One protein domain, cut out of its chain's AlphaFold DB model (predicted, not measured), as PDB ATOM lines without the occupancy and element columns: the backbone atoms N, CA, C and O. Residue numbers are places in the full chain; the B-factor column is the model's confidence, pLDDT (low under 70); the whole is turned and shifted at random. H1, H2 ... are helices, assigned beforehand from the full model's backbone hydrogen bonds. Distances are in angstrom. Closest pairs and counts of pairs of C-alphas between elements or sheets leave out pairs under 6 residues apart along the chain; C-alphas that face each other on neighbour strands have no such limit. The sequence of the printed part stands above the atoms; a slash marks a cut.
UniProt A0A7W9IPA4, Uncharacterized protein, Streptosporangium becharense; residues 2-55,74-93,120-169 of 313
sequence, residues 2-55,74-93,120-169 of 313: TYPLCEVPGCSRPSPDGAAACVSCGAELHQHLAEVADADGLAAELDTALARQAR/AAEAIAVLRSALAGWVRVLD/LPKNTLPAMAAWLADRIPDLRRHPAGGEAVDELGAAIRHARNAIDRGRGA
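What this domain is: This is residues 2 to 55, 74 to 93 and 120 to 169 of the 313 residues of an uncharacterized protein of Streptosporangium becharense (UniProt A0A7W9IPA4). The longest helix, H6, lies side by side with H3, and H1 with H4; these two pairs pack on each other, crossed, as a two-layer core. H2 packs on H3 and H6 at one end of the long axis, and H5 and residues 2 to 22, which have no named element, lie at the other. The printed part has 124 residues with six named helices, H1 to H6 along the chain, and no named strand; its class is all helix. It is compact, with a radius of gyration of the C-alphas of 15.0 A, yet elongated in outline, 57 by 32 by 20 A.

Where its parts are: H6, residues 145 to 167, is 32.6 A long and ends at C-alpha 167 (141.277, 225.610, 225.692). H3, residues 74 to 93, is 28.1 A long. H1, residues 23 to 37, is 20.5 A long and begins at C-alpha 23 (138.948, 207.452, 198.317). H2 is residues 42 to 55, 20.2 A; H4 is residues 125 to 133, and H5 residues 136 to 141.

How they stand to each other: H6 and H3 touch at a shallow tilt of 21 degrees, opposite ways; their closest C-alphas, Ala 77 and Ala 159, are 5.1 A apart. H1 touches residues 149 to 156 of H6 at a steep tilt of 42 degrees, closest at C-alphas 29 and 153, 6.3 A. H1 and H4 touch at 25 degrees, a shallow tilt, closest at C-alphas 37 and 126, 3.9 A. H1, H2, H3 and H6 form a bundle, here a group of four helices in which H6 touches each of the other three. H1 and H3 are apart. Every O i to N i+4 pair is within hydrogen-bond range in H1, H2, H3, H4 and H6; in H5, 1 of 2.

The domain as a whole: The farthest C-alphas, Thr 2 and Arg 55, are 57.0 A apart. Across the cuts, C-alphas 55 and 74 are 13.2 A apart, and 93 and 120 7.7 A. Of the links printed whole, none is long. Residues 39, 50 to 55 and 164 to 169 have pLDDT under 70.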
ATOM      1  N   THR A   2     147.061 194.662 189.446       76.56
ATOM      2  CA  THR A   2     147.682 195.290 190.619       76.56
ATOM      3  C   THR A   2     147.348 196.774 190.561       76.56
ATOM      4  O   THR A   2     147.739 197.442 189.608       76.56
ATOM      5  N   TYR A   3     146.568 197.271 191.517       82.00
ATOM      6  CA  TYR A   3     146.259 198.698 191.612       82.00
ATOM      7  C   TYR A   3     147.417 199.435 192.296       82.00
ATOM      8  O   TYR A   3     148.039 198.854 193.192       82.00
ATOM      9  N   PRO A   4     147.705 200.692 191.917       87.31
ATOM     10  CA  PRO A   4     148.671 201.501 192.646       87.31
ATOM     11  C   PRO A   4     148.209 201.699 194.094       87.31
ATOM     12  O   PRO A   4     147.009 201.722 194.388       87.31
ATOM     13  N   LEU A   5     149.168 201.797 195.010       91.94
ATOM     14  CA  LEU A   5     148.896 202.081 196.417       91.94
ATOM     15  C   LEU A   5     148.723 203.586 196.629       91.94
ATOM     16  O   LEU A   5     149.242 204.396 195.871       91.94
ATOM     17  N   CYS A   6     147.985 203.941 197.677       92.94
ATOM     18  CA  CYS A   6     147.857 205.313 198.151       92.94
ATOM     19  C   CYS A   6     149.231 205.898 198.519       92.94
ATOM     20  O   CYS A   6     149.983 205.272 199.260       92.94
ATOM     21  N   GLU A   7     149.520 207.115 198.065       93.12
ATOM     22  CA  GLU A   7     150.793 207.809 198.318       93.12
ATOM     23  C   GLU A   7     150.786 208.627 199.621       93.12
ATOM     24  O   GLU A   7     151.817 209.144 200.040       93.12
ATOM     25  N   VAL A   8     149.631 208.742 200.289       88.19
ATOM     26  CA  VAL A   8     149.523 209.400 201.602       88.19
ATOM     27  C   VAL A   8     150.357 208.624 202.637       88.19
ATOM     28  O   VAL A   8     150.084 207.434 202.845       88.19
ATOM     29  N   PRO A   9     151.320 209.264 203.331       83.06
ATOM     30  CA  PRO A   9     152.150 208.613 204.337       83.06
ATOM     31  C   PRO A   9     151.329 207.856 205.388       83.06
ATOM     32  O   PRO A   9     150.378 208.374 205.970       83.06
ATOM     33  N   GLY A  10     151.698 206.598 205.638       82.25
ATOM     34  CA  GLY A  10     151.019 205.734 206.610       82.25
ATOM     35  C   GLY A  10     149.737 205.055 206.107       82.25
ATOM     36  O   GLY A  10     149.157 204.256 206.842       82.25
ATOM     37  N   CYS A  11     149.305 205.304 204.867       86.25
ATOM     38  CA  CYS A  11     148.193 204.590 204.243       86.25
ATOM     39  C   CYS A  11     148.703 203.504 203.286       86.25
ATOM     40  O   CYS A  11     149.528 203.765 202.421       86.25
ATOM     41  N   SER A  12     148.173 202.284 203.398       90.31
ATOM     42  CA  SER A  12     148.525 201.139 202.540       90.31
ATOM     43  C   SER A  12     147.358 200.647 201.675       90.31
ATOM     44  O   SER A  12     147.409 199.558 201.104       90.31
ATOM     45  N   ARG A  13     146.274 201.429 201.587       90.06
ATOM     46  CA  ARG A  13     145.089 201.059 200.801       90.06
ATOM     47  C   ARG A  13     145.368 201.189 199.299       90.06
ATOM     48  O   ARG A  13     146.071 202.118 198.898       90.06
ATOM     49  N   PRO A  14     144.787 200.318 198.458       91.12
ATOM     50  CA  PRO A  14     144.855 200.481 197.013       91.12
ATOM     51  C   PRO A  14     144.065 201.717 196.563       91.12
ATOM     52  O   PRO A  14     143.096 202.122 197.211       91.12
ATOM     53  N   SER A  15     144.462 202.279 195.425       88.94
ATOM     54  CA  SER A  15     143.779 203.364 194.723       88.94
ATOM     55  C   SER A  15     143.252 202.837 193.380       88.94
ATOM     56  O   SER A  15     143.969 202.852 192.377       88.94
ATOM     57  N   PRO A  16     142.024 202.279 193.341       83.94
ATOM     58  CA  PRO A  16     141.521 201.581 192.157       83.94
ATOM     59  C   PRO A  16     141.347 202.486 190.933       83.94
ATOM     60  O   PRO A  16     141.392 202.008 189.804       83.94
ATOM     61  N   ASP A  17     141.156 203.788 191.158       88.25
ATOM     62  CA  ASP A  17     141.023 204.826 190.134       88.25
ATOM     63  C   ASP A  17     142.373 205.418 189.689       88.25
ATOM     64  O   ASP A  17     142.394 206.368 188.910       88.25
ATOM     65  N   GLY A  18     143.495 204.874 190.177       88.50
ATOM     66  CA  GLY A  18     144.841 205.345 189.842       88.50
ATOM     67  C   GLY A  18     145.201 206.707 190.439       88.50
ATOM     68  O   GLY A  18     146.215 207.283 190.060       88.50
ATOM     69  N   ALA A  19     144.380 207.239 191.347       92.69
ATOM     70  CA  ALA A  19     144.626 208.522 191.996       92.69
ATOM     71  C   ALA A  19     145.791 208.427 192.999       92.69
ATOM     72  O   ALA A  19     145.925 207.406 193.678       92.69
ATOM     73  N   ALA A  20     146.564 209.503 193.167       94.62
ATOM     74  CA  ALA A  20     147.659 209.573 194.141       94.62
ATOM     75  C   ALA A  20     147.171 209.346 195.587       94.62
ATOM     76  O   ALA A  20     147.842 208.712 196.399       94.62
ATOM     77  N   ALA A  21     145.952 209.796 195.912       92.88
ATOM     78  CA  ALA A  21     145.305 209.517 197.195       92.88
ATOM     79  C   ALA A  21     144.044 208.650 197.040       92.88
ATOM     80  O   ALA A  21     143.170 208.911 196.203       92.88
ATOM     81  N   CYS A  22     143.896 207.638 197.903       94.44
ATOM     82  CA  CYS A  22     142.725 206.757 197.896       94.44
ATOM     83  C   CYS A  22     141.436 207.486 198.325       94.44
ATOM     84  O   CYS A  22     141.471 208.539 198.969       94.44
ATOM     85  N   VAL A  23     140.280 206.901 197.996       92.88
ATOM     86  CA  VAL A  23     138.948 207.452 198.317       92.88
ATOM     87  C   VAL A  23     138.788 207.720 199.815       92.88
ATOM     88  O   VAL A  23     138.251 208.757 200.192       92.88
ATOM     89  N   SER A  24     139.283 206.822 200.672       92.50
ATOM     90  CA  SER A  24     139.148 206.952 202.128       92.50
ATOM     91  C   SER A  24     139.931 208.140 202.687       92.50
ATOM     92  O   SER A  24     139.378 208.901 203.471       92.50
ATOM     93  N   CYS A  25     141.180 208.340 202.251       89.50
ATOM     94  CA  CYS A  25     141.982 209.491 202.680       89.50
ATOM     95  C   CYS A  25     141.370 210.811 202.193       89.50
ATOM     96  O   CYS A  25     141.342 211.790 202.932       89.50
ATOM     97  N   GLY A  26     140.814 210.828 200.977       90.62
ATOM     98  CA  GLY A  26     140.071 211.989 200.493       90.62
ATOM     99  C   GLY A  26     138.797 212.264 201.293       90.62
ATOM    100  O   GLY A  26     138.513 213.415 201.599       90.62
ATOM    101  N   ALA A  27     138.042 211.227 201.666       89.12
ATOM    102  CA  ALA A  27     136.828 211.374 202.467       89.12
ATOM    103  C   ALA A  27     137.120 211.883 203.890       89.12
ATOM    104  O   ALA A  27     136.402 212.745 204.390       89.12
ATOM    105  N   GLU A  28     138.192 211.400 204.522       87.56
ATOM    106  CA  GLU A  28     138.646 211.909 205.822       87.56
ATOM    107  C   GLU A  28     139.040 213.391 205.726       87.56
ATOM    108  O   GLU A  28     138.589 214.215 206.523       87.56
ATOM    109  N   LEU A  29     139.810 213.761 204.696       92.62
ATOM    110  CA  LEU A  29     140.153 215.160 204.464       92.62
ATOM    111  C   LEU A  29     138.914 216.024 204.192       92.62
ATOM    112  O   LEU A  29     138.838 217.138 204.702       92.62
ATOM    113  N   HIS A  30     137.935 215.524 203.434       93.38
ATOM    114  CA  HIS A  30     136.673 216.226 203.205       93.38
ATOM    115  C   HIS A  30     135.978 216.563 204.528       93.38
ATOM    116  O   HIS A  30     135.555 217.697 204.729       93.38
ATOM    117  N   GLN A  31     135.869 215.596 205.446       88.62
ATOM    118  CA  GLN A  31     135.267 215.819 206.766       88.62
ATOM    119  C   GLN A  31     136.034 216.882 207.562       88.62
ATOM    120  O   GLN A  31     135.428 217.773 208.150       88.62
ATOM    121  N   HIS A  32     137.365 216.828 207.532       86.56
ATOM    122  CA  HIS A  32     138.216 217.815 208.194       86.56
ATOM    123  C   HIS A  32     138.057 219.224 207.612       86.56
ATOM    124  O   HIS A  32     137.970 220.194 208.359       86.56
ATOM    125  N   LEU A  33     137.994 219.356 206.287       94.19
ATOM    126  CA  LEU A  33     137.772 220.644 205.627       94.19
ATOM    127  C   LEU A  33     136.359 221.176 205.871       94.19
ATOM    128  O   LEU A  33     136.200 222.380 206.053       94.19
ATOM    129  N   ALA A  34     135.352 220.302 205.928       87.12
ATOM    130  CA  ALA A  34     133.988 220.684 206.278       87.12
ATOM    131  C   ALA A  34     133.915 221.284 207.692       87.12
ATOM    132  O   ALA A  34     133.264 222.304 207.884       87.12
ATOM    133  N   GLU A  35     134.655 220.733 208.659       84.81
ATOM    134  CA  GLU A  35     134.763 221.313 210.007       84.81
ATOM    135  C   GLU A  35     135.453 222.686 210.012       84.81
ATOM    136  O   GLU A  35     135.101 223.552 210.804       84.81
ATOM    137  N   VAL A  36     136.432 222.922 209.134       90.69
ATOM    138  CA  VAL A  36     137.060 224.251 208.991       90.69
ATOM    139  C   VAL A  36     136.117 225.250 208.312       90.69
ATOM    140  O   VAL A  36     136.184 226.447 208.594       90.69
ATOM    141  N   ALA A  37     135.272 224.772 207.398       89.62
ATOM    142  CA  ALA A  37     134.301 225.570 206.657       89.62
ATOM    143  C   ALA A  37     133.062 225.951 207.479       89.62
ATOM    144  O   ALA A  37     132.429 226.963 207.174       89.62
ATOM    145  N   ASP A  38     132.715 225.144 208.482       79.81
ATOM    146  CA  ASP A  38     131.554 225.365 209.335       79.81
ATOM    147  C   ASP A  38     131.646 226.695 210.100       79.81
ATOM    148  O   ASP A  38     132.720 227.110 210.548       79.81
ATOM    149  N   ALA A  39     130.508 227.380 210.234       69.62
ATOM    150  CA  ALA A  39     130.436 228.711 210.834       69.62
ATOM    151  C   ALA A  39     130.818 228.714 212.323       69.62
ATOM    152  O   ALA A  39     131.404 229.692 212.786       69.62
ATOM    153  N   ASP A  40     130.540 227.620 213.032       72.31
ATOM    154  CA  ASP A  40     130.895 227.408 214.438       72.31
ATOM    155  C   ASP A  40     132.050 226.398 214.590       72.31
ATOM    156  O   ASP A  40     132.390 225.974 215.696       72.31
ATOM    157  N   GLY A  41     132.667 226.015 213.471       74.38
ATOM    158  CA  GLY A  41     133.723 225.019 213.397       74.38
ATOM    159  C   GLY A  41     135.120 225.554 213.710       74.38
ATOM    160  O   GLY A  41     135.315 226.592 214.349       74.38
ATOM    161  N   LEU A  42     136.140 224.838 213.232       82.56
ATOM    162  CA  LEU A  42     137.531 225.002 213.672       82.56
ATOM    163  C   LEU A  42     138.076 226.431 213.501       82.56
ATOM    164  O   LEU A  42     138.873 226.900 214.315       82.56
ATOM    165  N   ALA A  43     137.655 227.142 212.451       81.75
ATOM    166  CA  ALA A  43     138.083 228.517 212.208       81.75
ATOM    167  C   ALA A  43     137.559 229.492 213.282       81.75
ATOM    168  O   ALA A  43     138.336 230.290 213.809       81.75
ATOM    169  N   ALA A  44     136.284 229.381 213.671       73.19
ATOM    170  CA  ALA A  44     135.692 230.199 214.734       73.19
ATOM    171  C   ALA A  44     136.315 229.887 216.106       73.19
ATOM    172  O   ALA A  44     136.526 230.770 216.949       73.19
ATOM    173  N   GLU A  45     136.673 228.619 216.323       76.44
ATOM    174  CA  GLU A  45     137.388 228.190 217.518       76.44
ATOM    175  C   GLU A  45     138.789 228.813 217.626       76.44
ATOM    176  O   GLU A  45     139.173 229.268 218.711       76.44
ATOM    177  N   LEU A  46     139.532 228.867 216.512       80.62
ATOM    178  CA  LEU A  46     140.842 229.518 216.417       80.62
ATOM    179  C   LEU A  46     140.743 231.031 216.642       80.62
ATOM    180  O   LEU A  46     141.548 231.579 217.395       80.62
ATOM    181  N   ASP A  47     139.744 231.698 216.061       77.06
ATOM    182  CA  ASP A  47     139.517 233.135 216.265       77.06
ATOM    183  C   ASP A  47     139.231 233.453 217.742       77.06
ATOM    184  O   ASP A  47     139.768 234.408 218.312       77.06
ATOM    185  N   THR A  48     138.456 232.595 218.413       70.31
ATOM    186  CA  THR A  48     138.214 232.698 219.860       70.31
ATOM    187  C   THR A  48     139.502 232.507 220.666       70.31
ATOM    188  O   THR A  48     139.747 233.244 221.627       70.31
ATOM    189  N   ALA A  49     140.338 231.531 220.297       71.12
ATOM    190  CA  ALA A  49     141.623 231.288 220.950       71.12
ATOM    191  C   ALA A  49     142.581 232.481 220.774       71.12
ATOM    192  O   ALA A  49     143.170 232.944 221.754       71.12
ATOM    193  N   LEU A  50     142.659 233.045 219.567       69.44
ATOM    194  CA  LEU A  50     143.448 234.237 219.258       69.44
ATOM    195  C   LEU A  50     142.967 235.461 220.056       69.44
ATOM    196  O   LEU A  50     143.776 236.192 220.629       69.44
ATOM    197  N   ALA A  51     141.653 235.665 220.166       60.81
ATOM    198  CA  ALA A  51     141.085 236.754 220.960       60.81
ATOM    199  C   ALA A  51     141.406 236.616 222.462       60.81
ATOM    200  O   ALA A  51     141.680 237.613 223.134       60.81
ATOM    201  N   ARG A  52     141.408 235.389 223.005       59.88
ATOM    202  CA  ARG A  52     141.837 235.115 224.391       59.88
ATOM    203  C   ARG A  52     143.327 235.402 224.585       59.88
ATOM    204  O   ARG A  52     143.689 236.067 225.553       59.88
ATOM    205  N   GLN A  53     144.164 234.962 223.649       57.66
ATOM    206  CA  GLN A  53     145.605 235.224 223.638       57.66
ATOM    207  C   GLN A  53     145.908 236.733 223.639       57.66
ATOM    208  O   GLN A  53     146.703 237.198 224.455       57.66
ATOM    209  N   ALA A  54     145.222 237.518 222.800       53.12
ATOM    210  CA  ALA A  54     145.389 238.972 222.741       53.12
ATOM    211  C   ALA A  54     145.049 239.674 224.071       53.12
ATOM    212  O   ALA A  54     145.717 240.632 224.455       53.12
ATOM    213  N   ARG A  55     144.046 239.177 224.813       46.97
ATOM    214  CA  ARG A  55     143.683 239.704 226.143       46.97
ATOM    215  C   ARG A  55     144.740 239.397 227.205       46.97
ATOM    216  O   ARG A  55     145.009 240.248 228.046       46.97
ATOM    217  N   ALA A  74     148.237 229.790 218.725       73.06
ATOM    218  CA  ALA A  74     147.024 229.988 217.917       73.06
ATOM    219  C   ALA A  74     147.285 230.866 216.683       73.06
ATOM    220  O   ALA A  74     146.796 230.562 215.597       73.06
ATOM    221  N   ALA A  75     148.082 231.930 216.829       74.88
ATOM    222  CA  ALA A  75     148.471 232.792 215.712       74.88
ATOM    223  C   ALA A  75     149.326 232.035 214.683       74.88
ATOM    224  O   ALA A  75     149.067 232.126 213.481       74.88
ATOM    225  N   GLU A  76     150.293 231.244 215.154       80.25
ATOM    226  CA  GLU A  76     151.097 230.356 214.314       80.25
ATOM    227  C   GLU A  76     150.215 229.324 213.602       80.25
ATOM    228  O   GLU A  76     150.278 229.201 212.379       80.25
ATOM    229  N   ALA A  77     149.317 228.653 214.329       87.50
ATOM    230  CA  ALA A  77     148.420 227.669 213.735       87.50
ATOM    231  C   ALA A  77     147.498 228.267 212.660       87.50
ATOM    232  O   ALA A  77     147.291 227.644 211.617       87.50
ATOM    233  N   ILE A  78     146.984 229.487 212.868       86.00
ATOM    234  CA  ILE A  78     146.217 230.222 211.850       86.00
ATOM    235  C   ILE A  78     147.084 230.496 210.618       86.00
ATOM    236  O   ILE A  78     146.611 230.325 209.493       86.00
ATOM    237  N   ALA A  79     148.335 230.927 210.805       84.88
ATOM    238  CA  ALA A  79     149.246 231.218 209.703       84.88
ATOM    239  C   ALA A  79     149.582 229.955 208.893       84.88
ATOM    240  O   ALA A  79     149.475 229.976 207.665       84.88
ATOM    241  N   VAL A  80     149.903 228.848 209.569       87.06
ATOM    242  CA  VAL A  80     150.194 227.546 208.951       87.06
ATOM    243  C   VAL A  80     148.982 227.026 208.180       87.06
ATOM    244  O   VAL A  80     149.095 226.727 206.991       87.06
ATOM    245  N   LEU A  81     147.800 226.991 208.808       92.44
ATOM    246  CA  LEU A  81     146.578 226.512 208.161       92.44
ATOM    247  C   LEU A  81     146.197 227.384 206.958       92.44
ATOM    248  O   LEU A  81     145.847 226.864 205.898       92.44
ATOM    249  N   ARG A  82     146.317 228.711 207.081       92.81
ATOM    250  CA  ARG A  82     146.072 229.635 205.965       92.81
ATOM    251  C   ARG A  82     147.048 229.400 204.819       92.81
ATOM    252  O   ARG A  82     146.620 229.414 203.668       92.81
ATOM    253  N   SER A  83     148.331 229.211 205.124       89.50
ATOM    254  CA  SER A  83     149.369 228.970 204.122       89.50
ATOM    255  C   SER A  83     149.091 227.692 203.335       89.50
ATOM    256  O   SER A  83     149.070 227.744 202.107       89.50
ATOM    257  N   ALA A  84     148.783 226.588 204.026       92.06
ATOM    258  CA  ALA A  84     148.459 225.309 203.397       92.06
ATOM    259  C   ALA A  84     147.211 225.415 202.501       92.06
ATOM    260  O   ALA A  84     147.267 225.102 201.311       92.06
ATOM    261  N   LEU A  85     146.097 225.951 203.025       94.81
ATOM    262  CA  LEU A  85     144.860 226.126 202.251       94.81
ATOM    263  C   LEU A  85     145.079 227.025 201.023       94.81
ATOM    264  O   LEU A  85     144.720 226.654 199.907       94.81
ATOM    265  N   ALA A  86     145.705 228.192 201.200       90.81
ATOM    266  CA  ALA A  86     145.965 229.118 200.100       90.81
ATOM    267  C   ALA A  86     146.965 228.550 199.079       90.81
ATOM    268  O   ALA A  86     146.881 228.868 197.891       90.81
ATOM    269  N   GLY A  87     147.926 227.737 199.521       90.31
ATOM    270  CA  GLY A  87     148.857 227.013 198.659       90.31
ATOM    271  C   GLY A  87     148.111 226.083 197.708       90.31
ATOM    272  O   GLY A  87     148.214 226.241 196.489       90.31
ATOM    273  N   TRP A  88     147.275 225.202 198.255       93.31
ATOM    274  CA  TRP A  88     146.527 224.221 197.466       93.31
ATOM    275  C   TRP A  88     145.407 224.829 196.618       93.31
ATOM    276  O   TRP A  88     145.187 224.365 195.498       93.31
ATOM    277  N   VAL A  89     144.779 225.927 197.060       92.88
ATOM    278  CA  VAL A  89     143.872 226.715 196.203       92.88
ATOM    279  C   VAL A  89     144.602 227.203 194.947       92.88
ATOM    280  O   VAL A  89     144.096 227.022 193.844       92.88
ATOM    281  N   ARG A  90     145.814 227.765 195.079       89.25
ATOM    282  CA  ARG A  90     146.599 228.242 193.923       89.25
ATOM    283  C   ARG A  90     147.087 227.111 193.025       89.25
ATOM    284  O   ARG A  90     147.178 227.298 191.815       89.25
ATOM    285  N   VAL A  91     147.447 225.962 193.600       88.94
ATOM    286  CA  VAL A  91     147.840 224.785 192.812       88.94
ATOM    287  C   VAL A  91     146.673 224.354 191.929       88.94
ATOM    288  O   VAL A  91     146.841 224.293 190.715       88.94
ATOM    289  N   LEU A  92     145.486 224.151 192.505       86.19
ATOM    290  CA  LEU A  92     144.313 223.711 191.748       86.19
ATOM    291  C   LEU A  92     143.778 224.773 190.774       86.19
ATOM    292  O   LEU A  92     143.296 224.411 189.703       86.19
ATOM    293  N   ASP A  93     143.903 226.063 191.094       80.75
ATOM    294  CA  ASP A  93     143.550 227.164 190.184       80.75
ATOM    295  C   ASP A  93     144.352 227.117 188.871       80.75
ATOM    296  O   ASP A  93     143.786 227.174 187.776       80.75
ATOM    297  N   LEU A 120     137.332 231.706 192.487       79.38
ATOM    298  CA  LEU A 120     138.312 231.609 193.563       79.38
ATOM    299  C   LEU A 120     137.663 231.957 194.910       79.38
ATOM    300  O   LEU A 120     136.904 232.929 194.996       79.38
ATOM    301  N   PRO A 121     137.956 231.194 195.976       88.06
ATOM    302  CA  PRO A 121     137.408 231.489 197.286       88.06
ATOM    303  C   PRO A 121     137.977 232.806 197.816       88.06
ATOM    304  O   PRO A 121     139.098 233.210 197.497       88.06
ATOM    305  N   LYS A 122     137.225 233.462 198.704       88.12
ATOM    306  CA  LYS A 122     137.784 234.548 199.521       88.12
ATOM    307  C   LYS A 122     138.969 234.008 200.331       88.12
ATOM    308  O   LYS A 122     138.935 232.865 200.784       88.12
ATOM    309  N   ASN A 123     139.987 234.838 200.573       86.94
ATOM    310  CA  ASN A 123     141.166 234.466 201.368       86.94
ATOM    311  C   ASN A 123     140.862 234.472 202.881       86.94
ATOM    312  O   ASN A 123     141.385 235.271 203.660       86.94
ATOM    313  N   THR A 124     139.958 233.585 203.273       89.75
ATOM    314  CA  THR A 124     139.521 233.309 204.642       89.75
ATOM    315  C   THR A 124     139.527 231.798 204.826       89.75
ATOM    316  O   THR A 124     139.174 231.092 203.880       89.75
ATOM    317  N   LEU A 125     139.880 231.301 206.017       91.12
ATOM    318  CA  LEU A 125     139.953 229.855 206.276       91.12
ATOM    319  C   LEU A 125     138.663 229.114 205.872       91.12
ATOM    320  O   LEU A 125     138.787 228.158 205.107       91.12
ATOM    321  N   PRO A 126     137.447 229.579 206.245       89.81
ATOM    322  CA  PRO A 126     136.224 228.848 205.916       89.81
ATOM    323  C   PRO A 126     135.959 228.771 204.411       89.81
ATOM    324  O   PRO A 126     135.676 227.703 203.877       89.81
ATOM    325  N   ALA A 127     136.117 229.890 203.693       88.94
ATOM    326  CA  ALA A 127     135.872 229.926 202.251       88.94
ATOM    327  C   ALA A 127     136.875 229.070 201.461       88.94
ATOM    328  O   ALA A 127     136.483 228.400 200.508       88.94
ATOM    329  N   MET A 128     138.157 229.076 201.847       94.44
ATOM    330  CA  MET A 128     139.164 228.231 201.198       94.44
ATOM    331  C   MET A 128     138.940 226.747 201.504       94.44
ATOM    332  O   MET A 128     139.070 225.921 200.605       94.44
ATOM    333  N   ALA A 129     138.569 226.409 202.743       95.69
ATOM    334  CA  ALA A 129     138.288 225.034 203.133       95.69
ATOM    335  C   ALA A 129     137.054 224.467 202.419       95.69
ATOM    336  O   ALA A 129     137.136 223.374 201.865       95.69
ATOM    337  N   ALA A 130     135.959 225.233 202.342       93.31
ATOM    338  CA  ALA A 130     134.760 224.847 201.595       93.31
ATOM    339  C   ALA A 130     135.080 224.576 200.116       93.31
ATOM    340  O   ALA A 130     134.729 223.537 199.566       93.31
ATOM    341  N   TRP A 131     135.830 225.486 199.492       92.50
ATOM    342  CA  TRP A 131     136.205 225.364 198.085       92.50
ATOM    343  C   TRP A 131     137.089 224.143 197.795       92.50
ATOM    344  O   TRP A 131     136.962 223.536 196.727       92.50
ATOM    345  N   LEU A 132     137.984 223.788 198.726       94.38
ATOM    346  CA  LEU A 132     138.822 222.590 198.638       94.38
ATOM    347  C   LEU A 132     138.030 221.305 198.920       94.38
ATOM    348  O   LEU A 132     138.292 220.295 198.268       94.38
ATOM    349  N   ALA A 133     137.055 221.333 199.836       93.81
ATOM    350  CA  ALA A 133     136.194 220.188 200.137       93.81
ATOM    351  C   ALA A 133     135.414 219.731 198.891       93.81
ATOM    352  O   ALA A 133     135.439 218.548 198.547       93.81
ATOM    353  N   ASP A 134     134.856 220.677 198.130       90.44
ATOM    354  CA  ASP A 134     134.158 220.401 196.864       90.44
ATOM    355  C   ASP A 134     135.074 219.813 195.770       90.44
ATOM    356  O   ASP A 134     134.606 219.269 194.769       90.44
ATOM    357  N   ARG A 135     136.397 219.913 195.948       91.12
ATOM    358  CA  ARG A 135     137.429 219.533 194.969       91.12
ATOM    359  C   ARG A 135     138.307 218.378 195.400       91.12
ATOM    360  O   ARG A 135     139.306 218.090 194.743       91.12
ATOM    361  N   ILE A 136     137.927 217.662 196.449       93.31
ATOM    362  CA  ILE A 136     138.628 216.447 196.868       93.31
ATOM    363  C   ILE A 136     138.857 215.462 195.707       93.31
ATOM    364  O   ILE A 136     139.965 214.930 195.613       93.31
ATOM    365  N   PRO A 137     137.904 215.225 194.778       91.06
ATOM    366  CA  PRO A 137     138.163 214.361 193.628       91.06
ATOM    367  C   PRO A 137     139.297 214.853 192.713       91.06
ATOM    368  O   PRO A 137     140.043 214.027 192.188       91.06
ATOM    369  N   ASP A 138     139.436 216.165 192.524       90.25
ATOM    370  CA  ASP A 138     140.492 216.762 191.698       90.25
ATOM    371  C   ASP A 138     141.832 216.728 192.441       90.25
ATOM    372  O   ASP A 138     142.846 216.308 191.886       90.25
ATOM    373  N   LEU A 139     141.814 217.067 193.734       91.75
ATOM    374  CA  LEU A 139     142.985 217.042 194.608       91.75
ATOM    375  C   LEU A 139     143.591 215.636 194.712       91.75
ATOM    376  O   LEU A 139     144.803 215.483 194.618       91.75
ATOM    377  N   ARG A 140     142.757 214.593 194.835       94.62
ATOM    378  CA  ARG A 140     143.214 213.192 194.894       94.62
ATOM    379  C   ARG A 140     143.941 212.742 193.630       94.62
ATOM    380  O   ARG A 140     144.845 211.915 193.718       94.62
ATOM    381  N   ARG A 141     143.494 213.219 192.463       93.38
ATOM    382  CA  ARG A 141     144.046 212.850 191.148       93.38
ATOM    383  C   ARG A 141     145.235 213.706 190.740       93.38
ATOM    384  O   ARG A 141     145.935 213.350 189.798       93.38
ATOM    385  N   HIS A 142     145.451 214.825 191.422       92.19
ATOM    386  CA  HIS A 142     146.627 215.645 191.214       92.19
ATOM    387  C   HIS A 142     147.902 214.805 191.452       92.19
ATOM    388  O   HIS A 142     147.909 213.995 192.380       92.19
ATOM    389  N   PRO A 143     148.989 214.994 190.674       92.25
ATOM    390  CA  PRO A 143     150.231 214.236 190.863       92.25
ATOM    391  C   PRO A 143     150.812 214.347 192.278       92.25
ATOM    392  O   PRO A 143     151.369 213.393 192.791       92.25
ATOM    393  N   ALA A 144     150.632 215.497 192.931       91.00
ATOM    394  CA  ALA A 144     150.998 215.713 194.335       91.00
ATOM    395  C   ALA A 144     149.827 215.464 195.315       91.00
ATOM    396  O   ALA A 144     149.768 216.055 196.387       91.00
ATOM    397  N   GLY A 145     148.834 214.654 194.937       90.69
ATOM    398  CA  GLY A 145     147.605 214.464 195.713       90.69
ATOM    399  C   GLY A 145     147.824 213.771 197.061       90.69
ATOM    400  O   GLY A 145     147.134 214.091 198.028       90.69
ATOM    401  N   GLY A 146     148.801 212.860 197.152       86.31
ATOM    402  CA  GLY A 146     149.203 212.242 198.421       86.31
ATOM    403  C   GLY A 146     149.777 213.261 199.412       86.31
ATOM    404  O   GLY A 146     149.343 213.316 200.562       86.31
ATOM    405  N   GLU A 147     150.683 214.117 198.930       87.12
ATOM    406  CA  GLU A 147     151.278 215.224 199.691       87.12
ATOM    407  C   GLU A 147     150.217 216.243 200.119       87.12
ATOM    408  O   GLU A 147     150.163 216.621 201.285       87.12
ATOM    409  N   ALA A 148     149.307 216.611 199.212       88.31
ATOM    410  CA  ALA A 148     148.227 217.543 199.511       88.31
ATOM    411  C   ALA A 148     147.348 217.076 200.669       88.31
ATOM    412  O   ALA A 148     146.989 217.860 201.551       88.31
ATOM    413  N   VAL A 149     146.984 215.791 200.662       87.69
ATOM    414  CA  VAL A 149     146.128 215.223 201.701       87.69
ATOM    415  C   VAL A 149     146.844 215.165 203.045       87.69
ATOM    416  O   VAL A 149     146.230 215.473 204.070       87.69
ATOM    417  N   ASP A 150     148.129 214.814 203.049       87.75
ATOM    418  CA  ASP A 150     148.914 214.790 204.278       87.75
ATOM    419  C   ASP A 150     149.156 216.192 204.840       87.75
ATOM    420  O   ASP A 150     148.875 216.428 206.012       87.75
ATOM    421  N   GLU A 151     149.586 217.144 204.009       89.56
ATOM    422  CA  GLU A 151     149.885 218.512 204.432       89.56
ATOM    423  C   GLU A 151     148.637 219.216 204.981       89.56
ATOM    424  O   GLU A 151     148.664 219.760 206.089       89.56
ATOM    425  N   LEU A 152     147.511 219.163 204.258       90.69
ATOM    426  CA  LEU A 152     146.250 219.748 204.723       90.69
ATOM    427  C   LEU A 152     145.755 219.053 205.996       90.69
ATOM    428  O   LEU A 152     145.349 219.718 206.952       90.69
ATOM    429  N   GLY A 153     145.833 217.720 206.048       84.69
ATOM    430  CA  GLY A 153     145.490 216.955 207.244       84.69
ATOM    431  C   GLY A 153     146.370 217.323 208.443       84.69
ATOM    432  O   GLY A 153     145.868 217.490 209.555       84.69
ATOM    433  N   ALA A 154     147.674 217.497 208.232       79.25
ATOM    434  CA  ALA A 154     148.635 217.882 209.256       79.25
ATOM    435  C   ALA A 154     148.388 219.306 209.762       79.25
ATOM    436  O   ALA A 154     148.363 219.511 210.977       79.25
ATOM    437  N   ALA A 155     148.131 220.261 208.867       85.25
ATOM    438  CA  ALA A 155     147.808 221.638 209.225       85.25
ATOM    439  C   ALA A 155     146.513 221.730 210.053       85.25
ATOM    440  O   ALA A 155     146.476 222.424 211.071       85.25
ATOM    441  N   ILE A 156     145.472 220.971 209.688       90.25
ATOM    442  CA  ILE A 156     144.211 220.911 210.447       90.25
ATOM    443  C   ILE A 156     144.421 220.258 211.820       90.25
ATOM    444  O   ILE A 156     143.958 220.780 212.836       90.25
ATOM    445  N   ARG A 157     145.175 219.151 211.896       85.19
ATOM    446  CA  ARG A 157     145.550 218.536 213.183       85.19
ATOM    447  C   ARG A 157     146.359 219.500 214.051       85.19
ATOM    448  O   ARG A 157     146.162 219.540 215.263       85.19
ATOM    449  N   HIS A 158     147.268 220.272 213.460       81.00
ATOM    450  CA  HIS A 158     148.043 221.282 214.174       81.00
ATOM    451  C   HIS A 158     147.134 222.381 214.748       81.00
ATOM    452  O   HIS A 158     147.251 222.698 215.931       81.00
ATOM    453  N   ALA A 159     146.170 222.871 213.965       84.31
ATOM    454  CA  ALA A 159     145.152 223.817 214.416       84.31
ATOM    455  C   ALA A 159     144.301 223.288 215.583       84.31
ATOM    456  O   ALA A 159     144.184 223.968 216.603       84.31
ATOM    457  N   ARG A 160     143.785 222.054 215.487       83.31
ATOM    458  CA  ARG A 160     143.056 221.400 216.592       83.31
ATOM    459  C   ARG A 160     143.907 221.314 217.857       83.31
ATOM    460  O   ARG A 160     143.477 221.730 218.925       83.31
ATOM    461  N   ASN A 161     145.162 220.881 217.728       79.38
ATOM    462  CA  ASN A 161     146.082 220.804 218.864       79.38
ATOM    463  C   ASN A 161     146.375 222.179 219.489       79.38
ATOM    464  O   ASN A 161     146.558 222.268 220.703       79.38
ATOM    465  N   ALA A 162     146.461 223.248 218.692       77.75
ATOM    466  CA  ALA A 162     146.644 224.605 219.207       77.75
ATOM    467  C   ALA A 162     145.419 225.068 220.006       77.75
ATOM    468  O   ALA A 162     145.571 225.658 221.078       77.75
ATOM    469  N   ILE A 163     144.214 224.729 219.539       71.75
ATOM    470  CA  ILE A 163     142.971 224.967 220.271       71.75
ATOM    471  C   ILE A 163     142.930 224.148 221.554       71.75
ATOM    472  O   ILE A 163     142.684 224.727 222.601       71.75
ATOM    473  N   ASP A 164     143.210 222.847 221.526       64.81
ATOM    474  CA  ASP A 164     143.165 222.003 222.727       64.81
ATOM    475  C   ASP A 164     144.174 222.460 223.789       64.81
ATOM    476  O   ASP A 164     143.871 222.480 224.985       64.81
ATOM    477  N   ARG A 165     145.354 222.921 223.356       58.28
ATOM    478  CA  ARG A 165     146.357 223.538 224.236       58.28
ATOM    479  C   ARG A 165     145.923 224.912 224.758       58.28
ATOM    480  O   ARG A 165     146.251 225.233 225.894       58.28
ATOM    481  N   GLY A 166     145.185 225.700 223.972       51.66
ATOM    482  CA  GLY A 166     144.653 227.017 224.363       51.66
ATOM    483  C   GLY A 166     143.304 226.986 225.103       51.66
ATOM    484  O   GLY A 166     142.941 227.952 225.777       51.66
ATOM    485  N   ARG A 167     142.541 225.891 224.989       46.75
ATOM    486  CA  ARG A 167     141.277 225.610 225.692       46.75
ATOM    487  C   ARG A 167     141.491 224.832 226.990       46.75
ATOM    488  O   ARG A 167     140.581 224.818 227.818       46.75
ATOM    489  N   GLY A 168     142.667 224.238 227.206       46.94
ATOM    490  CA  GLY A 168     143.118 223.832 228.540       46.94
ATOM    491  C   GLY A 168     143.356 225.090 229.383       46.94
ATOM    492  O   GLY A 168     144.239 225.876 229.081       46.94
ATOM    493  N   ALA A 169     142.554 225.420 230.399       49.75
ATOM    494  CA  ALA A 169     142.516 224.726 231.686       49.75
ATOM    495  C   ALA A 169     143.918 224.231 232.060       49.75
ATOM    496  O   ALA A 169     144.422 223.359 231.363       49.75
TER     497      ALA A 169